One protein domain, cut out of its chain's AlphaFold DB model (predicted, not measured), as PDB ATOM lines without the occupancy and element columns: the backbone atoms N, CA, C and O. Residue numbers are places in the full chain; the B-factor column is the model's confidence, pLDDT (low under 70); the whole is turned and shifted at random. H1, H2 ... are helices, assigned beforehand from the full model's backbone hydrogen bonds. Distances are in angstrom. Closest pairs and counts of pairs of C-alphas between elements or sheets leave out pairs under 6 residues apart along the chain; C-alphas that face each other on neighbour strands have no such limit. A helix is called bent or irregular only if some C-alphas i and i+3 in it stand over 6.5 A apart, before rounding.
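What this domain is: This is residues 36 to 51 and 126 to 187 of the 192 residues of an uncharacterized protein of Moniliophthora perniciosa (strain FA553 / isolate CP02) (UniProt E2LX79). H2 lies in the middle, side by side with H5a; H1 crosses H2, and H3 packs crosswise on H1, H2 and both arms of bent H5. The printed part has 78 residues with five named helices, H1 to H5, and no named strand: all helix, compact, radius of gyration of the C-alphas 11.8 A, spans 40 by 22 by 19 A.

How they stand to each other: H1, residues 37 to 45, touches H2, residues 131 to 145, at a steep tilt of 46 degrees; closest C-alphas, Val 45 and Ser 137, 5.8 A. H5, residues 168 to 185, assigned as one helix by its hydrogen bonds, is bent, with C-alphas 175 and 178 6.6 A apart; its arms are H5a, to 175, and H5b, from 178. H2 touches H5a at a shallow tilt of 17 degrees; closest C-alphas, Phe 135 and Phe 172, 5.8 A. H3, residues 147 to 159, touches H5b; closest C-alphas, His 152 and Pro 179, 5.0 A. H4, residues 161 to 165, touches H5a; closest C-alphas, Ile 163 and Gln 171, 6.1 A. H2 is irregular, with C-alphas 132 and 135 7.2 A apart, and H3 only just, with 148 and 151 6.6 A apart. O i to N i+4 pairs within hydrogen-bond range are complete in H1, H5a and H5b, 9 of 11 in H2, 7 of 9 in H3 and 0 of 1 in H4, where 2 of 2 O i to N i+3 pairs are.

Where its parts are: H1 begins at C-alpha 37 (213.697, 153.122, 255.601); H2 is 21.6 A long, H3 19.1 A; H5b ends at C-alpha 185 (219.956, 132.309, 262.383).

The domain as a whole: Residues 52 to 125 are cut out; C-alphas 51 and 126 are 15.1 A apart. The links printed whole are tight. Gly 187 is under pLDDT 70.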
ATOM      1  N   GLU A  36     215.662 157.436 255.272       87.44
ATOM      2  CA  GLU A  36     215.828 156.298 256.169       87.44
ATOM      3  C   GLU A  36     214.615 155.359 256.036       87.44
ATOM      4  O   GLU A  36     213.477 155.841 256.017       87.44
ATOM      5  N   PRO A  37     214.797 154.035 255.914       92.56
ATOM      6  CA  PRO A  37     213.697 153.122 255.601       92.56
ATOM      7  C   PRO A  37     212.538 153.193 256.597       92.56
ATOM      8  O   PRO A  37     211.373 153.172 256.198       92.56
ATOM      9  N   LEU A  38     212.848 153.361 257.885       93.81
ATOM     10  CA  LEU A  38     211.831 153.575 258.911       93.81
ATOM     11  C   LEU A  38     211.128 154.927 258.786       93.81
ATOM     12  O   LEU A  38     209.951 155.016 259.108       93.81
ATOM     13  N   GLN A  39     211.791 155.963 258.267       92.88
ATOM     14  CA  GLN A  39     211.143 157.247 257.992       92.88
ATOM     15  C   GLN A  39     210.106 157.109 256.872       92.88
ATOM     16  O   GLN A  39     209.031 157.702 256.961       92.88
ATOM     17  N   LEU A  40     210.405 156.321 255.832       92.81
ATOM     18  CA  LEU A  40     209.438 155.999 254.776       92.81
ATOM     19  C   LEU A  40     208.254 155.212 255.336       92.81
ATOM     20  O   LEU A  40     207.104 155.525 255.031       92.81
ATOM     21  N   LEU A  41     208.534 154.213 256.173       94.94
ATOM     22  CA  LEU A  41     207.499 153.424 256.827       94.94
ATOM     23  C   LEU A  41     206.613 154.305 257.721       94.94
ATOM     24  O   LEU A  41     205.395 154.287 257.570       94.94
ATOM     25  N   TRP A  42     207.217 155.152 258.559       95.00
ATOM     26  CA  TRP A  42     206.525 156.121 259.410       95.00
ATOM     27  C   TRP A  42     205.629 157.063 258.604       95.00
ATOM     28  O   TRP A  42     204.465 157.260 258.951       95.00
ATOM     29  N   GLN A  43     206.118 157.605 257.486       94.38
ATOM     30  CA  GLN A  43     205.315 158.473 256.618       94.38
ATOM     31  C   GLN A  43     204.038 157.792 256.107       94.38
ATOM     32  O   GLN A  43     203.040 158.474 255.895       94.38
ATOM     33  N   LEU A  44     204.048 156.466 255.935       94.50
ATOM     34  CA  LEU A  44     202.882 155.706 255.482       94.50
ATOM     35  C   LEU A  44     201.886 155.380 256.596       94.50
ATOM     36  O   LEU A  44     200.714 155.159 256.291       94.50
ATOM     37  N   VAL A  45     202.342 155.295 257.850       96.31
ATOM     38  CA  VAL A  45     201.519 154.802 258.972       96.31
ATOM     39  C   VAL A  45     201.183 155.864 260.020       96.31
ATOM     40  O   VAL A  45     200.258 155.667 260.807       96.31
ATOM     41  N   SER A  46     201.876 157.008 260.016       93.69
ATOM     42  CA  SER A  46     201.741 158.074 261.026       93.69
ATOM     43  C   SER A  46     200.317 158.611 261.186       93.69
ATOM     44  O   SER A  46     199.919 159.019 262.274       93.69
ATOM     45  N   ASP A  47     199.523 158.568 260.120       94.12
ATOM     46  CA  ASP A  47     198.160 159.085 260.074       94.12
ATOM     47  C   ASP A  47     197.089 157.974 260.058       94.12
ATOM     48  O   ASP A  47     195.925 158.236 259.739       94.12
ATOM     49  N   VAL A  48     197.475 156.731 260.386       95.81
ATOM     50  CA  VAL A  48     196.570 155.577 260.538       95.81
ATOM     51  C   VAL A  48     195.920 155.563 261.922       95.81
ATOM     52  O   VAL A  48     194.754 155.202 262.052       95.81
ATOM     53  N   GLY A  49     196.666 155.929 262.969       93.81
ATOM     54  CA  GLY A  49     196.146 156.015 264.337       93.81
ATOM     55  C   GLY A  49     195.614 154.698 264.923       93.81
ATOM     56  O   GLY A  49     194.644 154.696 265.685       93.81
ATOM     57  N   ALA A  50     196.206 153.561 264.540       95.06
ATOM     58  CA  ALA A  50     195.766 152.235 264.982       95.06
ATOM     59  C   ALA A  50     196.436 151.736 266.273       95.06
ATOM     60  O   ALA A  50     195.887 150.829 266.900       95.06
ATOM     61  N   SER A  51     197.575 152.303 266.682       95.19
ATOM     62  CA  SER A  51     198.304 151.858 267.880       95.19
ATOM     63  C   SER A  51     197.516 152.112 269.174       95.19
ATOM     64  O   SER A  51     196.606 152.951 269.207       95.19
ATOM     65  N   PRO A 126     188.570 154.644 257.460       93.38
ATOM     66  CA  PRO A 126     188.977 154.021 256.207       93.38
ATOM     67  C   PRO A 126     190.420 153.498 256.208       93.38
ATOM     68  O   PRO A 126     190.756 152.688 255.346       93.38
ATOM     69  N   LYS A 127     191.279 153.924 257.140       93.50
ATOM     70  CA  LYS A 127     192.650 153.416 257.281       93.50
ATOM     71  C   LYS A 127     192.722 152.283 258.287       93.50
ATOM     72  O   LYS A 127     193.281 151.236 257.982       93.50
ATOM     73  N   ARG A 128     192.077 152.426 259.443       94.00
ATOM     74  CA  ARG A 128     191.989 151.366 260.460       94.00
ATOM     75  C   ARG A 128     191.084 150.213 260.036       94.00
ATOM     76  O   ARG A 128     191.126 149.161 260.657       94.00
ATOM     77  N   ASN A 129     190.272 150.388 258.996       94.88
ATOM     78  CA  ASN A 129     189.523 149.322 258.333       94.88
ATOM     79  C   ASN A 129     190.198 148.833 257.038       94.88
ATOM     80  O   ASN A 129     189.560 148.168 256.224       94.88
ATOM     81  N   ASN A 130     191.467 149.181 256.812       94.56
ATOM     82  CA  ASN A 130     192.215 148.757 255.637       94.56
ATOM     83  C   ASN A 130     193.397 147.871 256.059       94.56
ATOM     84  O   ASN A 130     194.349 148.370 256.665       94.56
ATOM     85  N   PRO A 131     193.374 146.568 255.719       92.62
ATOM     86  CA  PRO A 131     194.411 145.631 256.138       92.62
ATOM     87  C   PRO A 131     195.794 145.990 255.588       92.62
ATOM     88  O   PRO A 131     196.782 145.591 256.183       92.62
ATOM     89  N   LYS A 132     195.900 146.809 254.531       94.00
ATOM     90  CA  LYS A 132     197.187 147.292 254.003       94.00
ATOM     91  C   LYS A 132     198.092 147.911 255.077       94.00
ATOM     92  O   LYS A 132     199.305 147.899 254.920       94.00
ATOM     93  N   TYR A 133     197.524 148.491 256.134       96.50
ATOM     94  CA  TYR A 133     198.306 149.185 257.153       96.50
ATOM     95  C   TYR A 133     198.721 148.304 258.330       96.50
ATOM     96  O   TYR A 133     199.535 148.767 259.123       96.50
ATOM     97  N   ILE A 134     198.210 147.071 258.469       97.19
ATOM     98  CA  ILE A 134     198.492 146.260 259.664       97.19
ATOM     99  C   ILE A 134     199.980 145.929 259.771       97.19
ATOM    100  O   ILE A 134     200.623 146.356 260.722       97.19
ATOM    101  N   PHE A 135     200.554 145.250 258.777       97.94
ATOM    102  CA  PHE A 135     201.944 144.803 258.846       97.94
ATOM    103  C   PHE A 135     202.939 145.944 258.671       97.94
ATOM    104  O   PHE A 135     204.028 145.875 259.222       97.94
ATOM    105  N   LEU A 136     202.551 147.033 258.004       98.06
ATOM    106  CA  LEU A 136     203.363 148.251 257.978       98.06
ATOM    107  C   LEU A 136     203.446 148.905 259.365       98.06
ATOM    108  O   LEU A 136     204.527 149.300 259.791       98.06
ATOM    109  N   SER A 137     202.314 149.006 260.072       97.81
ATOM    110  CA  SER A 137     202.279 149.594 261.418       97.81
ATOM    111  C   SER A 137     203.001 148.694 262.416       97.81
ATOM    112  O   SER A 137     203.819 149.178 263.187       97.81
ATOM    113  N   LEU A 138     202.762 147.380 262.352       98.12
ATOM    114  CA  LEU A 138     203.432 146.415 263.221       98.12
ATOM    115  C   LEU A 138     204.938 146.367 262.962       98.12
ATOM    116  O   LEU A 138     205.691 146.392 263.921       98.12
ATOM    117  N   ALA A 139     205.399 146.368 261.708       97.94
ATOM    118  CA  ALA A 139     206.832 146.414 261.412       97.94
ATOM    119  C   ALA A 139     207.488 147.701 261.936       97.94
ATOM    120  O   ALA A 139     208.627 147.669 262.395       97.94
ATOM    121  N   HIS A 140     206.773 148.830 261.892       97.50
ATOM    122  CA  HIS A 140     207.257 150.075 262.477       97.50
ATOM    123  C   HIS A 140     207.388 149.955 263.998       97.50
ATOM    124  O   HIS A 140     208.446 150.284 264.528       97.50
ATOM    125  N   ASP A 141     206.350 149.478 264.684       97.25
ATOM    126  CA  ASP A 141     206.368 149.298 266.139       97.25
ATOM    127  C   ASP A 141     207.453 148.289 266.562       97.25
ATOM    128  O   ASP A 141     208.269 148.608 267.424       97.25
ATOM    129  N   ILE A 142     207.548 147.140 265.880       97.31
ATOM    130  CA  ILE A 142     208.543 146.082 266.130       97.31
ATOM    131  C   ILE A 142     209.969 146.605 265.970       97.31
ATOM    132  O   ILE A 142     210.826 146.327 266.799       97.31
ATOM    133  N   ALA A 143     210.244 147.401 264.934       96.75
ATOM    134  CA  ALA A 143     211.572 147.981 264.740       96.75
ATOM    135  C   ALA A 143     211.982 148.964 265.857       96.75
ATOM    136  O   ALA A 143     213.165 149.284 265.981       96.75
ATOM    137  N   HIS A 144     211.023 149.478 266.635       94.69
ATOM    138  CA  HIS A 144     211.285 150.344 267.785       94.69
ATOM    139  C   HIS A 144     211.334 149.572 269.107       94.69
ATOM    140  O   HIS A 144     212.142 149.925 269.961       94.69
ATOM    141  N   SER A 145     210.491 148.552 269.275       95.06
ATOM    142  CA  SER A 145     210.412 147.735 270.494       95.06
ATOM    143  C   SER A 145     211.486 146.646 270.558       95.06
ATOM    144  O   SER A 145     211.949 146.328 271.647       95.06
ATOM    145  N   ILE A 146     211.926 146.122 269.408       95.00
ATOM    146  CA  ILE A 146     212.945 145.069 269.284       95.00
ATOM    147  C   ILE A 146     214.081 145.585 268.377       95.00
ATOM    148  O   ILE A 146     214.064 145.375 267.156       95.00
ATOM    149  N   PRO A 147     215.075 146.308 268.937       93.06
ATOM    150  CA  PRO A 147     216.162 146.925 268.173       93.06
ATOM    151  C   PRO A 147     216.951 145.956 267.282       93.06
ATOM    152  O   PRO A 147     217.474 146.357 266.245       93.06
ATOM    153  N   GLU A 148     217.018 144.680 267.644       93.88
ATOM    154  CA  GLU A 148     217.694 143.619 266.898       93.88
ATOM    155  C   GLU A 148     217.005 143.312 265.554       93.88
ATOM    156  O   GLU A 148     217.655 142.960 264.563       93.88
ATOM    157  N   LEU A 149     215.683 143.497 265.477       95.50
ATOM    158  CA  LEU A 149     214.914 143.331 264.239       95.50
ATOM    159  C   LEU A 149     214.959 144.574 263.349       95.50
ATOM    160  O   LEU A 149     214.720 144.478 262.143       95.50
ATOM    161  N   ARG A 150     215.310 145.735 263.912       95.38
ATOM    162  CA  ARG A 150     215.349 147.010 263.189       95.38
ATOM    163  C   ARG A 150     216.200 146.941 261.930       95.38
ATOM    164  O   ARG A 150     215.736 147.328 260.860       95.38
ATOM    165  N   GLU A 151     217.440 146.469 262.054       94.00
ATOM    166  CA  GLU A 151     218.367 146.436 260.923       94.00
ATOM    167  C   GLU A 151     217.829 145.540 259.802       94.00
ATOM    168  O   GLU A 151     217.836 145.926 258.635       94.00
ATOM    169  N   HIS A 152     217.285 144.380 260.161       95.50
ATOM    170  CA  HIS A 152     216.714 143.423 259.223       95.50
ATOM    171  C   HIS A 152     215.495 143.993 258.478       95.50
ATOM    172  O   HIS A 152     215.390 143.847 257.256       95.50
ATOM    173  N   ILE A 153     214.609 144.707 259.180       97.25
ATOM    174  CA  ILE A 153     213.456 145.395 258.576       97.25
ATOM    175  C   ILE A 153     213.924 146.518 257.642       97.25
ATOM    176  O   ILE A 153     213.456 146.631 256.505       97.25
ATOM    177  N   GLU A 154     214.882 147.336 258.083       95.81
ATOM    178  CA  GLU A 154     215.448 148.401 257.257       95.81
ATOM    179  C   GLU A 154     216.112 147.843 255.991       95.81
ATOM    180  O   GLU A 154     215.908 148.381 254.902       95.81
ATOM    181  N   GLN A 155     216.876 146.753 256.105       94.88
ATOM    182  CA  GLN A 155     217.499 146.073 254.970       94.88
ATOM    183  C   GLN A 155     216.453 145.531 253.987       94.88
ATOM    184  O   GLN A 155     216.616 145.724 252.780       94.88
ATOM    185  N   ALA A 156     215.358 144.930 254.468       96.00
ATOM    186  CA  ALA A 156     214.271 144.452 253.613       96.00
ATOM    187  C   ALA A 156     213.650 145.592 252.784       96.00
ATOM    188  O   ALA A 156     213.452 145.458 251.572       96.00
ATOM    189  N   ILE A 157     213.416 146.751 253.411       96.38
ATOM    190  CA  ILE A 157     212.890 147.943 252.735       96.38
ATOM    191  C   ILE A 157     213.929 148.543 251.772       96.38
ATOM    192  O   ILE A 157     213.566 148.909 250.656       96.38
ATOM    193  N   ARG A 158     215.219 148.621 252.147       94.56
ATOM    194  CA  ARG A 158     216.299 149.113 251.258       94.56
ATOM    195  C   ARG A 158     216.446 148.230 250.019       94.56
ATOM    196  O   ARG A 158     216.587 148.749 248.914       94.56
ATOM    197  N   ALA A 159     216.401 146.911 250.198       93.75
ATOM    198  CA  ALA A 159     216.532 145.940 249.118       93.75
ATOM    199  C   ALA A 159     215.338 145.987 248.154       93.75
ATOM    200  O   ALA A 159     215.517 145.861 246.942       93.75
ATOM    201  N   ASN A 160     214.123 146.190 248.672       93.88
ATOM    202  CA  ASN A 160     212.925 146.306 247.852       93.88
ATOM    203  C   ASN A 160     211.904 147.302 248.438       93.88
ATOM    204  O   ASN A 160     210.944 146.883 249.087       93.88
ATOM    205  N   PRO A 161     212.000 148.606 248.116       93.31
ATOM    206  CA  PRO A 161     211.061 149.612 248.622       93.31
ATOM    207  C   PRO A 161     209.598 149.371 248.217       93.31
ATOM    208  O   PRO A 161     208.680 149.882 248.857       93.31
ATOM    209  N   ARG A 162     209.350 148.579 247.159       93.75
ATOM    210  CA  ARG A 162     207.987 148.229 246.727       93.75
ATOM    211  C   ARG A 162     207.259 147.348 247.736       93.75
ATOM    212  O   ARG A 162     206.037 147.261 247.648       93.75
ATOM    213  N   ILE A 163     207.965 146.748 248.698       96.12
ATOM    214  CA  ILE A 163     207.348 145.934 249.747       96.12
ATOM    215  C   ILE A 163     206.293 146.713 250.545       96.12
ATOM    216  O   ILE A 163     205.264 146.162 250.913       96.12
ATOM    217  N   LEU A 164     206.470 148.033 250.680       95.31
ATOM    218  CA  LEU A 164     205.525 148.941 251.341       95.31
ATOM    219  C   LEU A 164     204.179 149.091 250.601       95.31
ATOM    220  O   LEU A 164     203.231 149.697 251.103       95.31
ATOM    221  N   GLN A 165     204.095 148.580 249.372       94.69
ATOM    222  CA  GLN A 165     202.894 148.563 248.536       94.69
ATOM    223  C   GLN A 165     202.518 147.147 248.082       94.69
ATOM    224  O   GLN A 165     201.609 147.003 247.263       94.69
ATOM    225  N   ALA A 166     203.212 146.120 248.578       95.50
ATOM    226  CA  ALA A 166     202.970 144.732 248.208       95.50
ATOM    227  C   ALA A 166     201.679 144.185 248.837       95.50
ATOM    228  O   ALA A 166     200.975 144.897 249.563       95.50
ATOM    229  N   SER A 167     201.371 142.922 248.531       96.75
ATOM    230  CA  SER A 167     200.254 142.202 249.145       96.75
ATOM    231  C   SER A 167     200.415 142.113 250.664       96.75
ATOM    232  O   SER A 167     201.490 142.343 251.219       96.75
ATOM    233  N   LEU A 168     199.320 141.780 251.341       96.56
ATOM    234  CA  LEU A 168     199.320 141.614 252.788       96.56
ATOM    235  C   LEU A 168     200.270 140.477 253.205       96.56
ATOM    236  O   LEU A 168     201.017 140.611 254.172       96.56
ATOM    237  N   GLU A 169     200.259 139.393 252.436       97.31
ATOM    238  CA  GLU A 169     201.094 138.213 252.618       97.31
ATOM    239  C   GLU A 169     202.577 138.549 252.430       97.31
ATOM    240  O   GLU A 169     203.388 138.205 253.286       97.31
ATOM    241  N   ASP A 170     202.925 139.292 251.373       97.38
ATOM    242  CA  ASP A 170     204.307 139.710 251.127       97.38
ATOM    243  C   ASP A 170     204.804 140.646 252.235       97.38
ATOM    244  O   ASP A 170     205.934 140.512 252.701       97.38
ATOM    245  N   GLN A 171     203.971 141.595 252.681       97.75
ATOM    246  CA  GLN A 171     204.326 142.487 253.787       97.75
ATOM    247  C   GLN A 171     204.597 141.702 255.070       97.75
ATOM    248  O   GLN A 171     205.614 141.940 255.714       97.75
ATOM    249  N   PHE A 172     203.729 140.752 255.424       97.44
ATOM    250  CA  PHE A 172     203.941 139.895 256.587       97.44
ATOM    251  C   PHE A 172     205.229 139.079 256.461       97.44
ATOM    252  O   PHE A 172     206.082 139.107 257.348       97.44
ATOM    253  N   GLU A 173     205.406 138.390 255.333       97.75
ATOM    254  CA  GLU A 173     206.557 137.523 255.120       97.75
ATOM    255  C   GLU A 173     207.867 138.314 255.162       97.75
ATOM    256  O   GLU A 173     208.817 137.904 255.824       97.75
ATOM    257  N   LYS A 174     207.944 139.456 254.473       97.81
ATOM    258  CA  LYS A 174     209.210 140.181 254.294       97.81
ATOM    259  C   LYS A 174     209.516 141.198 255.384       97.81
ATOM    260  O   LYS A 174     210.686 141.528 255.545       97.81
ATOM    261  N   LEU A 175     208.512 141.717 256.091       97.81
ATOM    262  CA  LEU A 175     208.714 142.728 257.137       97.81
ATOM    263  C   LEU A 175     208.597 142.167 258.555       97.81
ATOM    264  O   LEU A 175     209.026 142.846 259.479       97.81
ATOM    265  N   ILE A 176     208.048 140.962 258.734       96.69
ATOM    266  CA  ILE A 176     207.885 140.338 260.055       96.69
ATOM    267  C   ILE A 176     208.652 139.014 260.113       96.69
ATOM    268  O   ILE A 176     209.637 138.906 260.839       96.69
ATOM    269  N   LEU A 177     208.260 138.027 259.298       96.12
ATOM    270  CA  LEU A 177     208.808 136.669 259.401       96.12
ATOM    271  C   LEU A 177     210.276 136.569 258.974       96.12
ATOM    272  O   LEU A 177     211.089 135.990 259.685       96.12
ATOM    273  N   ALA A 178     210.636 137.107 257.809       96.31
ATOM    274  CA  ALA A 178     212.007 137.025 257.318       96.31
ATOM    275  C   ALA A 178     213.003 137.761 258.238       96.31
ATOM    276  O   ALA A 178     214.043 137.174 258.531       96.31
ATOM    277  N   PRO A 179     212.711 138.979 258.747       95.69
ATOM    278  CA  PRO A 179     213.532 139.610 259.778       95.69
ATOM    279  C   PRO A 179     213.704 138.758 261.037       95.69
ATOM    280  O   PRO A 179     214.831 138.615 261.504       95.69
ATOM    281  N   TYR A 180     212.621 138.154 261.535       93.56
ATOM    282  CA  TYR A 180     212.660 137.253 262.688       93.56
ATOM    283  C   TYR A 180     213.598 136.063 262.455       93.56
ATOM    284  O   TYR A 180     214.535 135.847 263.222       93.56
ATOM    285  N   TYR A 181     213.425 135.344 261.344       93.12
ATOM    286  CA  TYR A 181     214.282 134.200 261.043       93.12
ATOM    287  C   TYR A 181     215.736 134.612 260.825       93.12
ATOM    288  O   TYR A 181     216.632 133.905 261.277       93.12
ATOM    289  N   SER A 182     216.011 135.738 260.163       90.50
ATOM    290  CA  SER A 182     217.390 136.220 260.002       90.50
ATOM    291  C   SER A 182     218.079 136.441 261.350       90.50
ATOM    292  O   SER A 182     219.264 136.136 261.481       90.50
ATOM    293  N   LEU A 183     217.331 136.909 262.351       87.44
ATOM    294  CA  LEU A 183     217.840 137.129 263.695       87.44
ATOM    295  C   LEU A 183     218.072 135.820 264.468       87.44
ATOM    296  O   LEU A 183     219.143 135.651 265.053       87.44
ATOM    297  N   GLU A 184     217.147 134.858 264.385       83.19
ATOM    298  CA  GLU A 184     217.348 133.514 264.953       83.19
ATOM    299  C   GLU A 184     218.596 132.833 264.369       83.19
ATOM    300  O   GLU A 184     219.425 132.290 265.101       83.19
ATOM    301  N   HIS A 185     218.785 132.897 263.046       80.38
ATOM    302  CA  HIS A 185     219.956 132.309 262.383       80.38
ATOM    303  C   HIS A 185     221.264 133.035 262.736       80.38
ATOM    304  O   HIS A 185     222.339 132.438 262.642       80.38
ATOM    305  N   ALA A 186     221.187 134.302 263.156       75.88
ATOM    306  CA  ALA A 186     222.317 135.058 263.688       75.88
ATOM    307  C   ALA A 186     222.652 134.698 265.152       75.88
ATOM    308  O   ALA A 186     223.659 135.176 265.675       75.88
ATOM    309  N   GLY A 187     221.862 133.823 265.793       63.75
ATOM    310  CA  GLY A 187     222.099 133.318 267.147       63.75
ATOM    311  C   GLY A 187     221.543 134.201 268.264       63.75
ATOM    312  O   GLY A 187     222.000 134.077 269.400       63.75
TER     313      GLY A 187